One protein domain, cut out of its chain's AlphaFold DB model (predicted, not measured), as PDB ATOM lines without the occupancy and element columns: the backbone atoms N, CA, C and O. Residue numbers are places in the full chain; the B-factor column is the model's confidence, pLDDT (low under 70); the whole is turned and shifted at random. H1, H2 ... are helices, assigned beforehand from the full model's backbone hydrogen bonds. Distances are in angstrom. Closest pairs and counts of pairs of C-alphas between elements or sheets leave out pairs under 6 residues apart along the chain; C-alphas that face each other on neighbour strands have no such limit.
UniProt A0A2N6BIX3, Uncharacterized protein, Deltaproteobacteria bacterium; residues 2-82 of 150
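AT A GLANCE: This is residues 2 to 82 of the 150 residues of an uncharacterized protein of Deltaproteobacteria bacterium (UniProt A0A2N6BIX3). A small body, in which H1 lies side by side with H3 and H2 sits at a steep angle near the beginning of H3, gives way to a long arm that sticks out: residues 53 to 82, with the last residues of H3, H4 and a tail. The arm turns at residues 57 to 59, and H4 runs off from H3 as in an L. The printed part has 81 residues with four named helices, H1 H2 H3 H4 in chain order, and no named strand: all helix. The whole is extended, with a radius of gyration of the C-alphas of 21.0 A, and spans 72 by 31 by 18 A, the arm making much of the length.

HOW THE PARTS SIT: H1, residues 9 to 20, touches H3, residues 35 to 56, at a shallow tilt of 31 degrees, the same way; their closest C-alphas are those of Ala 18 and Gln 45, 4.9 A apart. With residues 10 to 14 alone, H1 only just touches H2, residues 25 to 33, with 3 pairs of C-alphas within 8 A, the closest those of Leu 14 and Ile 27 at 7.5 A. H2 and H3 are close but not clearly touching; their closest C-alphas, of Leu 31 and Arg 38, are 5.6 A apart. H4, residues 60 to 74, is apart from H1, H2 and H3. In H3 and H4 every O i to N i+4 pair is within hydrogen-bond range; in H1 7 of 8 are, in H2 4 of 5.

IN THESE COORDINATES: H1 begins at C-alpha 9 (154.316, 195.140, 207.661) and measures 17.2 A; H2 measures 12.9 A. H3, the longest, measures 31.8 A, and H4 21.3 A, ending at C-alpha 74 (144.512, 163.793, 185.176).

THE WHOLE: The C-alphas of Ile 2 and Thr 81, the two farthest apart, are 73.0 A apart. The three links between helices are tight, and the printed part has no cut. The model's pLDDT is under 70 at residues 2 to 5 and 56 to 82.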
ATOM      1  N   ILE A   2     155.433 214.569 209.358       44.09
ATOM      2  CA  ILE A   2     155.617 213.313 210.087       44.09
ATOM      3  C   ILE A   2     155.854 212.254 209.014       44.09
ATOM      4  O   ILE A   2     154.904 211.856 208.344       44.09
ATOM      5  N   GLU A   3     157.107 211.846 208.798       50.19
ATOM      6  CA  GLU A   3     157.386 210.577 208.123       50.19
ATOM      7  C   GLU A   3     156.793 209.483 209.017       50.19
ATOM      8  O   GLU A   3     157.407 209.048 209.988       50.19
ATOM      9  N   LYS A   4     155.540 209.100 208.755       58.84
ATOM     10  CA  LYS A   4     154.983 207.876 209.321       58.84
ATOM     11  C   LYS A   4     155.848 206.746 208.773       58.84
ATOM     12  O   LYS A   4     155.878 206.537 207.563       58.84
ATOM     13  N   TYR A   5     156.609 206.109 209.654       61.75
ATOM     14  CA  TYR A   5     157.490 204.992 209.342       61.75
ATOM     15  C   TYR A   5     156.731 203.962 208.475       61.75
ATOM     16  O   TYR A   5     155.702 203.438 208.899       61.75
ATOM     17  N   CYS A   6     157.186 203.728 207.231       72.31
ATOM     18  CA  CYS A   6     156.770 202.547 206.459       72.31
ATOM     19  C   CYS A   6     157.435 201.356 207.158       72.31
ATOM     20  O   CYS A   6     158.608 201.080 206.921       72.31
ATOM     21  N   ASP A   7     156.717 200.712 208.073       73.44
ATOM     22  CA  ASP A   7     157.123 199.414 208.603       73.44
ATOM     23  C   ASP A   7     157.076 198.345 207.506       73.44
ATOM     24  O   ASP A   7     156.240 198.413 206.602       73.44
ATOM     25  N   ALA A   8     157.914 197.314 207.645       77.81
ATOM     26  CA  ALA A   8     157.935 196.143 206.761       77.81
ATOM     27  C   ALA A   8     156.562 195.452 206.653       77.81
ATOM     28  O   ALA A   8     156.247 194.855 205.629       77.81
ATOM     29  N   LYS A   9     155.708 195.606 207.677       81.94
ATOM     30  CA  LYS A   9     154.316 195.140 207.661       81.94
ATOM     31  C   LYS A   9     153.552 195.630 206.420       81.94
ATOM     32  O   LYS A   9     152.777 194.881 205.840       81.94
ATOM     33  N   TRP A  10     153.771 196.878 206.008       86.44
ATOM     34  CA  TRP A  10     153.047 197.459 204.878       86.44
ATOM     35  C   TRP A  10     153.528 196.925 203.533       86.44
ATOM     36  O   TRP A  10     152.782 196.994 202.567       86.44
ATOM     37  N   GLU A  11     154.748 196.401 203.442       87.19
ATOM     38  CA  GLU A  11     155.294 195.904 202.179       87.19
ATOM     39  C   GLU A  11     154.510 194.688 201.678       87.19
ATOM     40  O   GLU A  11     154.054 194.682 200.537       87.19
ATOM     41  N   GLU A  12     154.267 193.711 202.554       88.94
ATOM     42  CA  GLU A  12     153.501 192.504 202.230       88.94
ATOM     43  C   GLU A  12     152.038 192.830 201.893       88.94
ATOM     44  O   GLU A  12     151.513 192.375 200.878       88.94
ATOM     45  N   GLU A  13     151.401 193.698 202.685       89.94
ATOM     46  CA  GLU A  13     150.019 194.125 202.445       89.94
ATOM     47  C   GLU A  13     149.868 194.913 201.129       89.94
ATOM     48  O   GLU A  13     148.900 194.720 200.391       89.94
ATOM     49  N   LEU A  14     150.830 195.783 200.797       89.88
ATOM     50  CA  LEU A  14     150.826 196.548 199.545       89.88
ATOM     51  C   LEU A  14     151.143 195.672 198.332       89.88
ATOM     52  O   LEU A  14     150.555 195.887 197.272       89.88
ATOM     53  N   LEU A  15     152.031 194.684 198.480       90.31
ATOM     54  CA  LEU A  15     152.276 193.669 197.457       90.31
ATOM     55  C   LEU A  15     150.990 192.900 197.178       90.31
ATOM     56  O   LEU A  15     150.523 192.874 196.042       90.31
ATOM     57  N   GLN A  16     150.353 192.352 198.209       90.62
ATOM     58  CA  GLN A  16     149.097 191.635 198.035       90.62
ATOM     59  C   GLN A  16     148.050 192.519 197.342       90.62
ATOM     60  O   GLN A  16     147.479 192.101 196.336       90.62
ATOM     61  N   ALA A  17     147.891 193.770 197.782       90.88
ATOM     62  CA  ALA A  17     146.970 194.721 197.168       90.88
ATOM     63  C   ALA A  17     147.281 195.031 195.691       90.88
ATOM     64  O   ALA A  17     146.361 195.185 194.887       90.88
ATOM     65  N   ALA A  18     148.554 195.110 195.293       90.44
ATOM     66  CA  ALA A  18     148.946 195.356 193.901       90.44
ATOM     67  C   ALA A  18     148.628 194.173 192.970       90.44
ATOM     68  O   ALA A  18     148.303 194.366 191.793       90.44
ATOM     69  N   TRP A  19     148.727 192.951 193.488       87.88
ATOM     70  CA  TRP A  19     148.562 191.727 192.707       87.88
ATOM     71  C   TRP A  19     147.111 191.226 192.687       87.88
ATOM     72  O   TRP A  19     146.660 190.727 191.654       87.88
ATOM     73  N   THR A  20     146.356 191.406 193.774       89.38
ATOM     74  CA  THR A  20     144.933 191.019 193.853       89.38
ATOM     75  C   THR A  20     143.980 192.153 193.476       89.38
ATOM     76  O   THR A  20     142.869 191.890 193.023       89.38
ATOM     77  N   GLY A  21     144.401 193.412 193.638       86.50
ATOM     78  CA  GLY A  21     143.539 194.588 193.501       86.50
ATOM     79  C   GLY A  21     142.657 194.864 194.724       86.50
ATOM     80  O   GLY A  21     141.853 195.795 194.690       86.50
ATOM     81  N   GLU A  22     142.784 194.084 195.800       87.69
ATOM     82  CA  GLU A  22     142.041 194.297 197.042       87.69
ATOM     83  C   GLU A  22     142.766 195.306 197.937       87.69
ATOM     84  O   GLU A  22     143.963 195.194 198.179       87.69
ATOM     85  N   SER A  23     142.043 196.296 198.467       86.69
ATOM     86  CA  SER A  23     142.602 197.280 199.399       86.69
ATOM     87  C   SER A  23     141.761 197.373 200.666       86.69
ATOM     88  O   SER A  23     140.546 197.567 200.586       86.69
ATOM     89  N   SER A  24     142.407 197.302 201.830       89.88
ATOM     90  CA  SER A  24     141.770 197.565 203.123       89.88
ATOM     91  C   SER A  24     141.688 199.071 203.411       89.88
ATOM     92  O   SER A  24     142.429 199.877 202.845       89.88
ATOM     93  N   VAL A  25     140.790 199.465 204.322       90.31
ATOM     94  CA  VAL A  25     140.663 200.865 204.773       90.31
ATOM     95  C   VAL A  25     141.979 201.365 205.384       90.31
ATOM     96  O   VAL A  25     142.403 202.485 205.112       90.31
ATOM     97  N   GLU A  26     142.666 200.505 206.134       88.81
ATOM     98  CA  GLU A  26     143.941 200.799 206.796       88.81
ATOM     99  C   GLU A  26     145.052 201.135 205.789       88.81
ATOM    100  O   GLU A  26     145.793 202.104 205.974       88.81
ATOM    101  N   ILE A  27     145.123 200.391 204.678       89.38
ATOM    102  CA  ILE A  27     146.060 200.660 203.580       89.38
ATOM    103  C   ILE A  27     145.766 202.027 202.953       89.38
ATOM    104  O   ILE A  27     146.682 202.816 202.725       89.38
ATOM    105  N   VAL A  28     144.494 202.347 202.698       90.81
ATOM    106  CA  VAL A  28     144.103 203.633 202.095       90.81
ATOM    107  C   VAL A  28     144.481 204.807 203.004       90.81
ATOM    108  O   VAL A  28     145.045 205.800 202.532       90.81
ATOM    109  N   GLU A  29     144.239 204.688 204.308       89.75
ATOM    110  CA  GLU A  29     144.631 205.699 205.294       89.75
ATOM    111  C   GLU A  29     146.154 205.860 205.392       89.75
ATOM    112  O   GLU A  29     146.660 206.987 205.471       89.75
ATOM    113  N   HIS A  30     146.906 204.756 205.344       89.12
ATOM    114  CA  HIS A  30     148.366 204.796 205.323       89.12
ATOM    115  C   HIS A  30     148.885 205.508 204.067       89.12
ATOM    116  O   HIS A  30     149.712 206.423 204.157       89.12
ATOM    117  N   LEU A  31     148.362 205.149 202.892       89.88
ATOM    118  CA  LEU A  31     148.761 205.728 201.610       89.88
ATOM    119  C   LEU A  31     148.467 207.229 201.538       89.88
ATOM    120  O   LEU A  31     149.272 207.974 200.978       89.88
ATOM    121  N   ALA A  32     147.383 207.711 202.155       89.31
ATOM    122  CA  ALA A  32     147.105 209.147 202.244       89.31
ATOM    123  C   ALA A  32     148.239 209.914 202.952       89.31
ATOM    124  O   ALA A  32     148.584 211.030 202.556       89.31
ATOM    125  N   GLY A  33     148.865 209.295 203.958       87.81
ATOM    126  CA  GLY A  33     149.950 209.885 204.742       87.81
ATOM    127  C   GLY A  33     151.365 209.595 204.237       87.81
ATOM    128  O   GLY A  33     152.284 210.307 204.633       87.81
ATOM    129  N   CYS A  34     151.560 208.585 203.383       89.44
ATOM    130  CA  CYS A  34     152.891 208.103 203.024       89.44
ATOM    131  C   CYS A  34     153.161 208.120 201.514       89.44
ATOM    132  O   CYS A  34     152.556 207.382 200.736       89.44
ATOM    133  N   GLU A  35     154.113 208.952 201.089       88.88
ATOM    134  CA  GLU A  35     154.509 209.058 199.681       88.88
ATOM    135  C   GLU A  35     155.388 207.885 199.218       88.88
ATOM    136  O   GLU A  35     155.209 207.396 198.104       88.88
ATOM    137  N   LYS A  36     156.274 207.371 200.084       89.44
ATOM    138  CA  LYS A  36     157.145 206.221 199.768       89.44
ATOM    139  C   LYS A  36     156.323 204.970 199.457       89.44
ATOM    140  O   LYS A  36     156.473 204.382 198.390       89.44
ATOM    141  N   CYS A  37     155.399 204.624 200.351       90.06
ATOM    142  CA  CYS A  37     154.527 203.467 200.182       90.06
ATOM    143  C   CYS A  37     153.556 203.643 198.981       90.06
ATOM    144  O   CYS A  37     153.263 202.677 198.279       90.06
ATOM    145  N   ARG A  38     153.147 204.880 198.635       90.62
ATOM    146  CA  ARG A  38     152.427 205.169 197.372       90.62
ATOM    147  C   ARG A  38     153.267 204.910 196.124       90.62
ATOM    148  O   ARG A  38     152.758 204.356 195.150       90.62
ATOM    149  N   ALA A  39     154.526 205.342 196.124       91.19
ATOM    150  CA  ALA A  39     155.431 205.113 195.003       91.19
ATOM    151  C   ALA A  39     155.705 203.614 194.807       91.19
ATOM    152  O   ALA A  39     155.672 203.143 193.671       91.19
ATOM    153  N   PHE A  40     155.891 202.880 195.908       91.50
ATOM    154  CA  PHE A  40     156.045 201.426 195.914       91.50
ATOM    155  C   PHE A  40     154.832 200.721 195.298       91.50
ATOM    156  O   PHE A  40     154.974 200.029 194.293       91.50
ATOM    157  N   LEU A  41     153.622 200.996 195.802       92.19
ATOM    158  CA  LEU A  41     152.394 200.392 195.277       92.19
ATOM    159  C   LEU A  41     152.220 200.652 193.775       92.19
ATOM    160  O   LEU A  41     151.842 199.762 193.019       92.19
ATOM    161  N   LYS A  42     152.526 201.870 193.317       93.00
ATOM    162  CA  LYS A  42     152.430 202.232 191.900       93.00
ATOM    163  C   LYS A  42     153.455 201.497 191.031       93.00
ATOM    164  O   LYS A  42     153.173 201.235 189.862       93.00
ATOM    165  N   ALA A  43     154.647 201.212 191.555       92.31
ATOM    166  CA  ALA A  43     155.648 200.415 190.854       92.31
ATOM    167  C   ALA A  43     155.182 198.959 190.717       92.31
ATOM    168  O   ALA A  43     155.178 198.431 189.607       92.31
ATOM    169  N   GLU A  44     154.686 198.367 191.803       92.81
ATOM    170  CA  GLU A  44     154.160 196.997 191.812       92.81
ATOM    171  C   GLU A  44     152.927 196.831 190.920       92.81
ATOM    172  O   GLU A  44     152.849 195.891 190.135       92.81
ATOM    173  N   GLN A  45     151.995 197.786 190.935       92.44
ATOM    174  CA  GLN A  45     150.836 197.766 190.035       92.44
ATOM    175  C   GLN A  45     151.250 197.754 188.561       92.44
ATOM    176  O   GLN A  45     150.675 197.017 187.766       92.44
ATOM    177  N   ARG A  46     152.294 198.507 188.187       92.31
ATOM    178  CA  ARG A  46     152.821 198.474 186.814       92.31
ATOM    179  C   ARG A  46     153.410 197.113 186.460       92.31
ATOM    180  O   ARG A  46     153.229 196.665 185.334       92.31
ATOM    181  N   LEU A  47     154.117 196.470 187.389       91.62
ATOM    182  CA  LEU A  47     154.653 195.123 187.176       91.62
ATOM    183  C   LEU A  47     153.524 194.097 187.027       91.62
ATOM    184  O   LEU A  47     153.557 193.293 186.099       91.62
ATOM    185  N   SER A  48     152.504 194.180 187.882       90.69
ATOM    186  CA  SER A  48     151.285 193.366 187.822       90.69
ATOM    187  C   SER A  48     150.565 193.524 186.478       90.69
ATOM    188  O   SER A  48     150.212 192.529 185.843       90.69
ATOM    189  N   ASP A  49     150.426 194.752 185.975       88.88
ATOM    190  CA  ASP A  49     149.812 195.021 184.671       88.88
ATOM    191  C   ASP A  49     150.643 194.448 183.514       88.88
ATOM    192  O   ASP A  49     150.101 193.763 182.648       88.88
ATOM    193  N   VAL A  50     151.969 194.631 183.532       89.12
ATOM    194  CA  VAL A  50     152.871 194.042 182.526       89.12
ATOM    195  C   VAL A  50     152.803 192.514 182.546       89.12
ATOM    196  O   VAL A  50     152.739 191.884 181.489       89.12
ATOM    197  N   ALA A  51     152.788 191.900 183.731       86.12
ATOM    198  CA  ALA A  51     152.664 190.454 183.883       86.12
ATOM    199  C   ALA A  51     151.310 189.948 183.363       86.12
ATOM    200  O   ALA A  51     151.247 188.926 182.674       86.12
ATOM    201  N   ARG A  52     150.229 190.686 183.638       83.19
ATOM    202  CA  ARG A  52     148.884 190.378 183.148       83.19
ATOM    203  C   ARG A  52     148.825 190.441 181.621       83.19
ATOM    204  O   ARG A  52     148.341 189.499 180.994       83.19
ATOM    205  N   ASP A  53     149.381 191.484 181.016       84.50
ATOM    206  CA  ASP A  53     149.450 191.636 179.560       84.50
ATOM    207  C   ASP A  53     150.304 190.536 178.914       84.50
ATOM    208  O   ASP A  53     149.913 189.933 177.906       84.50
ATOM    209  N   ALA A  54     151.434 190.186 179.534       78.44
ATOM    210  CA  ALA A  54     152.276 189.076 179.100       78.44
ATOM    211  C   ALA A  54     151.530 187.730 179.160       78.44
ATOM    212  O   ALA A  54     151.619 186.940 178.215       78.44
ATOM    213  N   ALA A  55     150.731 187.480 180.201       71.75
ATOM    214  CA  ALA A  55     149.916 186.269 180.319       71.75
ATOM    215  C   ALA A  55     148.853 186.160 179.206       71.75
ATOM    216  O   ALA A  55     148.571 185.066 178.703       71.75
ATOM    217  N   PHE A  56     148.293 187.285 178.750       65.25
ATOM    218  CA  PHE A  56     147.386 187.299 177.599       65.25
ATOM    219  C   PHE A  56     148.109 187.112 176.259       65.25
ATOM    220  O   PHE A  56     147.522 186.543 175.335       65.25
ATOM    221  N   SER A  57     149.389 187.487 176.173       66.31
ATOM    222  CA  SER A  57     150.230 187.318 174.979       66.31
ATOM    223  C   SER A  57     150.652 185.866 174.688       66.31
ATOM    224  O   SER A  57     151.269 185.582 173.658       66.31
ATOM    225  N   VAL A  58     150.288 184.911 175.555       63.41
ATOM    226  CA  VAL A  58     150.613 183.490 175.369       63.41
ATOM    227  C   VAL A  58     149.953 182.950 174.097       63.41
ATOM    228  O   VAL A  58     148.723 182.846 173.995       63.41
ATOM    229  N   LYS A  59     150.795 182.558 173.128       64.31
ATOM    230  CA  LYS A  59     150.380 182.015 171.827       64.31
ATOM    231  C   LYS A  59     149.372 180.862 172.003       64.31
ATOM    232  O   LYS A  59     149.584 179.986 172.847       64.31
ATOM    233  N   PRO A  60     148.330 180.764 171.155       60.81
ATOM    234  CA  PRO A  60     147.294 179.727 171.263       60.81
ATOM    235  C   PRO A  60     147.813 178.278 171.259       60.81
ATOM    236  O   PRO A  60     147.139 177.385 171.771       60.81
ATOM    237  N   GLY A  61     148.996 178.029 170.683       60.72
ATOM    238  CA  GLY A  61     149.641 176.710 170.672       60.72
ATOM    239  C   GLY A  61     150.095 176.233 172.058       60.72
ATOM    240  O   GLY A  61     149.926 175.061 172.378       60.72
ATOM    241  N   VAL A  62     150.561 177.144 172.918       60.91
ATOM    242  CA  VAL A  62     151.025 176.827 174.282       60.91
ATOM    243  C   VAL A  62     149.841 176.471 175.189       60.91
ATOM    244  O   VAL A  62     149.908 175.525 175.969       60.91
ATOM    245  N   LYS A  63     148.696 177.148 175.009       60.50
ATOM    246  CA  LYS A  63     147.446 176.834 175.727       60.50
ATOM    247  C   LYS A  63     146.921 175.430 175.404       60.50
ATOM    248  O   LYS A  63     146.360 174.771 176.276       60.50
ATOM    249  N   ARG A  64     147.115 174.960 174.165       60.81
ATOM    250  CA  ARG A  64     146.778 173.586 173.759       60.81
ATOM    251  C   ARG A  64     147.707 172.560 174.407       60.81
ATOM    252  O   ARG A  64     147.197 171.606 174.976       60.81
ATOM    253  N   GLY A  65     149.019 172.800 174.402       62.91
ATOM    254  CA  GLY A  65     149.994 171.919 175.058       62.91
ATOM    255  C   GLY A  65     149.763 171.774 176.566       62.91
ATOM    256  O   GLY A  65     149.798 170.664 177.084       62.91
ATOM    257  N   LEU A  66     149.425 172.867 177.261       65.12
ATOM    258  CA  LEU A  66     149.109 172.828 178.693       65.12
ATOM    259  C   LEU A  66     147.818 172.047 178.977       65.12
ATOM    260  O   LEU A  66     147.759 171.253 179.911       65.12
ATOM    261  N   ARG A  67     146.783 172.239 178.146       63.91
ATOM    262  CA  ARG A  67     145.525 171.493 178.250       63.91
ATOM    263  C   ARG A  67     145.776 170.000 178.043       63.91
ATOM    264  O   ARG A  67     145.379 169.209 178.889       63.91
ATOM    265  N   GLU A  68     146.483 169.627 176.983       62.94
ATOM    266  CA  GLU A  68     146.849 168.236 176.696       62.94
ATOM    267  C   GLU A  68     147.697 167.628 177.830       62.94
ATOM    268  O   GLU A  68     147.452 166.502 178.254       62.94
ATOM    269  N   GLY A  69     148.641 168.391 178.392       60.88
ATOM    270  CA  GLY A  69     149.470 167.992 179.536       60.88
ATOM    271  C   GLY A  69     148.671 167.766 180.824       60.88
ATOM    272  O   GLY A  69     148.847 166.754 181.502       60.88
ATOM    273  N   ILE A  70     147.732 168.659 181.146       66.12
ATOM    274  CA  ILE A  70     146.854 168.510 182.315       66.12
ATOM    275  C   ILE A  70     145.879 167.348 182.108       66.12
ATOM    276  O   ILE A  70     145.689 166.543 183.020       66.12
ATOM    277  N   PHE A  71     145.283 167.205 180.920       64.12
ATOM    278  CA  PHE A  71     144.370 166.097 180.634       64.12
ATOM    279  C   PHE A  71     145.095 164.755 180.603       64.12
ATOM    280  O   PHE A  71     144.589 163.800 181.178       64.12
ATOM    281  N   SER A  72     146.286 164.657 180.021       61.19
ATOM    282  CA  SER A  72     147.066 163.409 180.022       61.19
ATOM    283  C   SER A  72     147.516 162.994 181.426       61.19
ATOM    284  O   SER A  72     147.529 161.800 181.723       61.19
ATOM    285  N   ARG A  73     147.794 163.950 182.326       60.16
ATOM    286  CA  ARG A  73     148.106 163.658 183.737       60.16
ATOM    287  C   ARG A  73     146.865 163.308 184.566       60.16
ATOM    288  O   ARG A  73     146.902 162.350 185.327       60.16
ATOM    289  N   THR A  74     145.746 164.012 184.386       56.91
ATOM    290  CA  THR A  74     144.512 163.793 185.176       56.91
ATOM    291  C   THR A  74     143.641 162.640 184.670       56.91
ATOM    292  O   THR A  74     142.915 162.025 185.450       56.91
ATOM    293  N   THR A  75     143.717 162.292 183.382       55.97
ATOM    294  CA  THR A  75     142.966 161.161 182.801       55.97
ATOM    295  C   THR A  75     143.743 159.849 182.787       55.97
ATOM    296  O   THR A  75     143.194 158.832 182.357       55.97
ATOM    297  N   ARG A  76     144.961 159.810 183.352       50.91
ATOM    298  CA  ARG A  76     145.684 158.569 183.667       50.91
ATOM    299  C   ARG A  76     145.004 157.851 184.841       50.91
ATOM    300  O   ARG A  76     145.573 157.660 185.909       50.91
ATOM    301  N   ARG A  77     143.740 157.460 184.655       52.56
ATOM    302  CA  ARG A  77     143.031 156.556 185.558       52.56
ATOM    303  C   ARG A  77     143.843 155.261 185.622       52.56
ATOM    304  O   ARG A  77     144.053 154.651 184.571       52.56
ATOM    305  N   PRO A  78     144.283 154.809 186.810       51.12
ATOM    306  CA  PRO A  78     144.882 153.491 186.930       51.12
ATOM    307  C   PRO A  78     143.849 152.477 186.442       51.12
ATOM    308  O   PRO A  78     142.715 152.441 186.932       51.12
ATOM    309  N   SER A  79     144.218 151.718 185.412       54.66
ATOM    310  CA  SER A  79     143.340 150.723 184.809       54.66
ATOM    311  C   SER A  79     142.792 149.797 185.901       54.66
ATOM    312  O   SER A  79     143.515 149.328 186.783       54.66
ATOM    313  N   PHE A  80     141.478 149.574 185.878       56.78
ATOM    314  CA  PHE A  80     140.749 148.787 186.879       56.78
ATOM    315  C   PHE A  80     141.334 147.367 187.051       56.78
ATOM    316  O   PHE A  80     141.252 146.770 188.124       56.78
ATOM    317  N   THR A  81     142.009 146.871 186.011       58.69
ATOM    318  CA  THR A  81     142.758 145.613 185.966       58.69
ATOM    319  C   THR A  81     143.958 145.580 186.918       58.69
ATOM    320  O   THR A  81     144.198 144.546 187.540       58.69
ATOM    321  N   HIS A  82     144.667 146.697 187.121       56.16
ATOM    322  CA  HIS A  82     145.815 146.754 188.034       56.16
ATOM    323  C   HIS A  82     145.378 146.733 189.511       56.16
ATOM    324  O   HIS A  82     146.009 146.078 190.338       56.16
TER     325      HIS A  82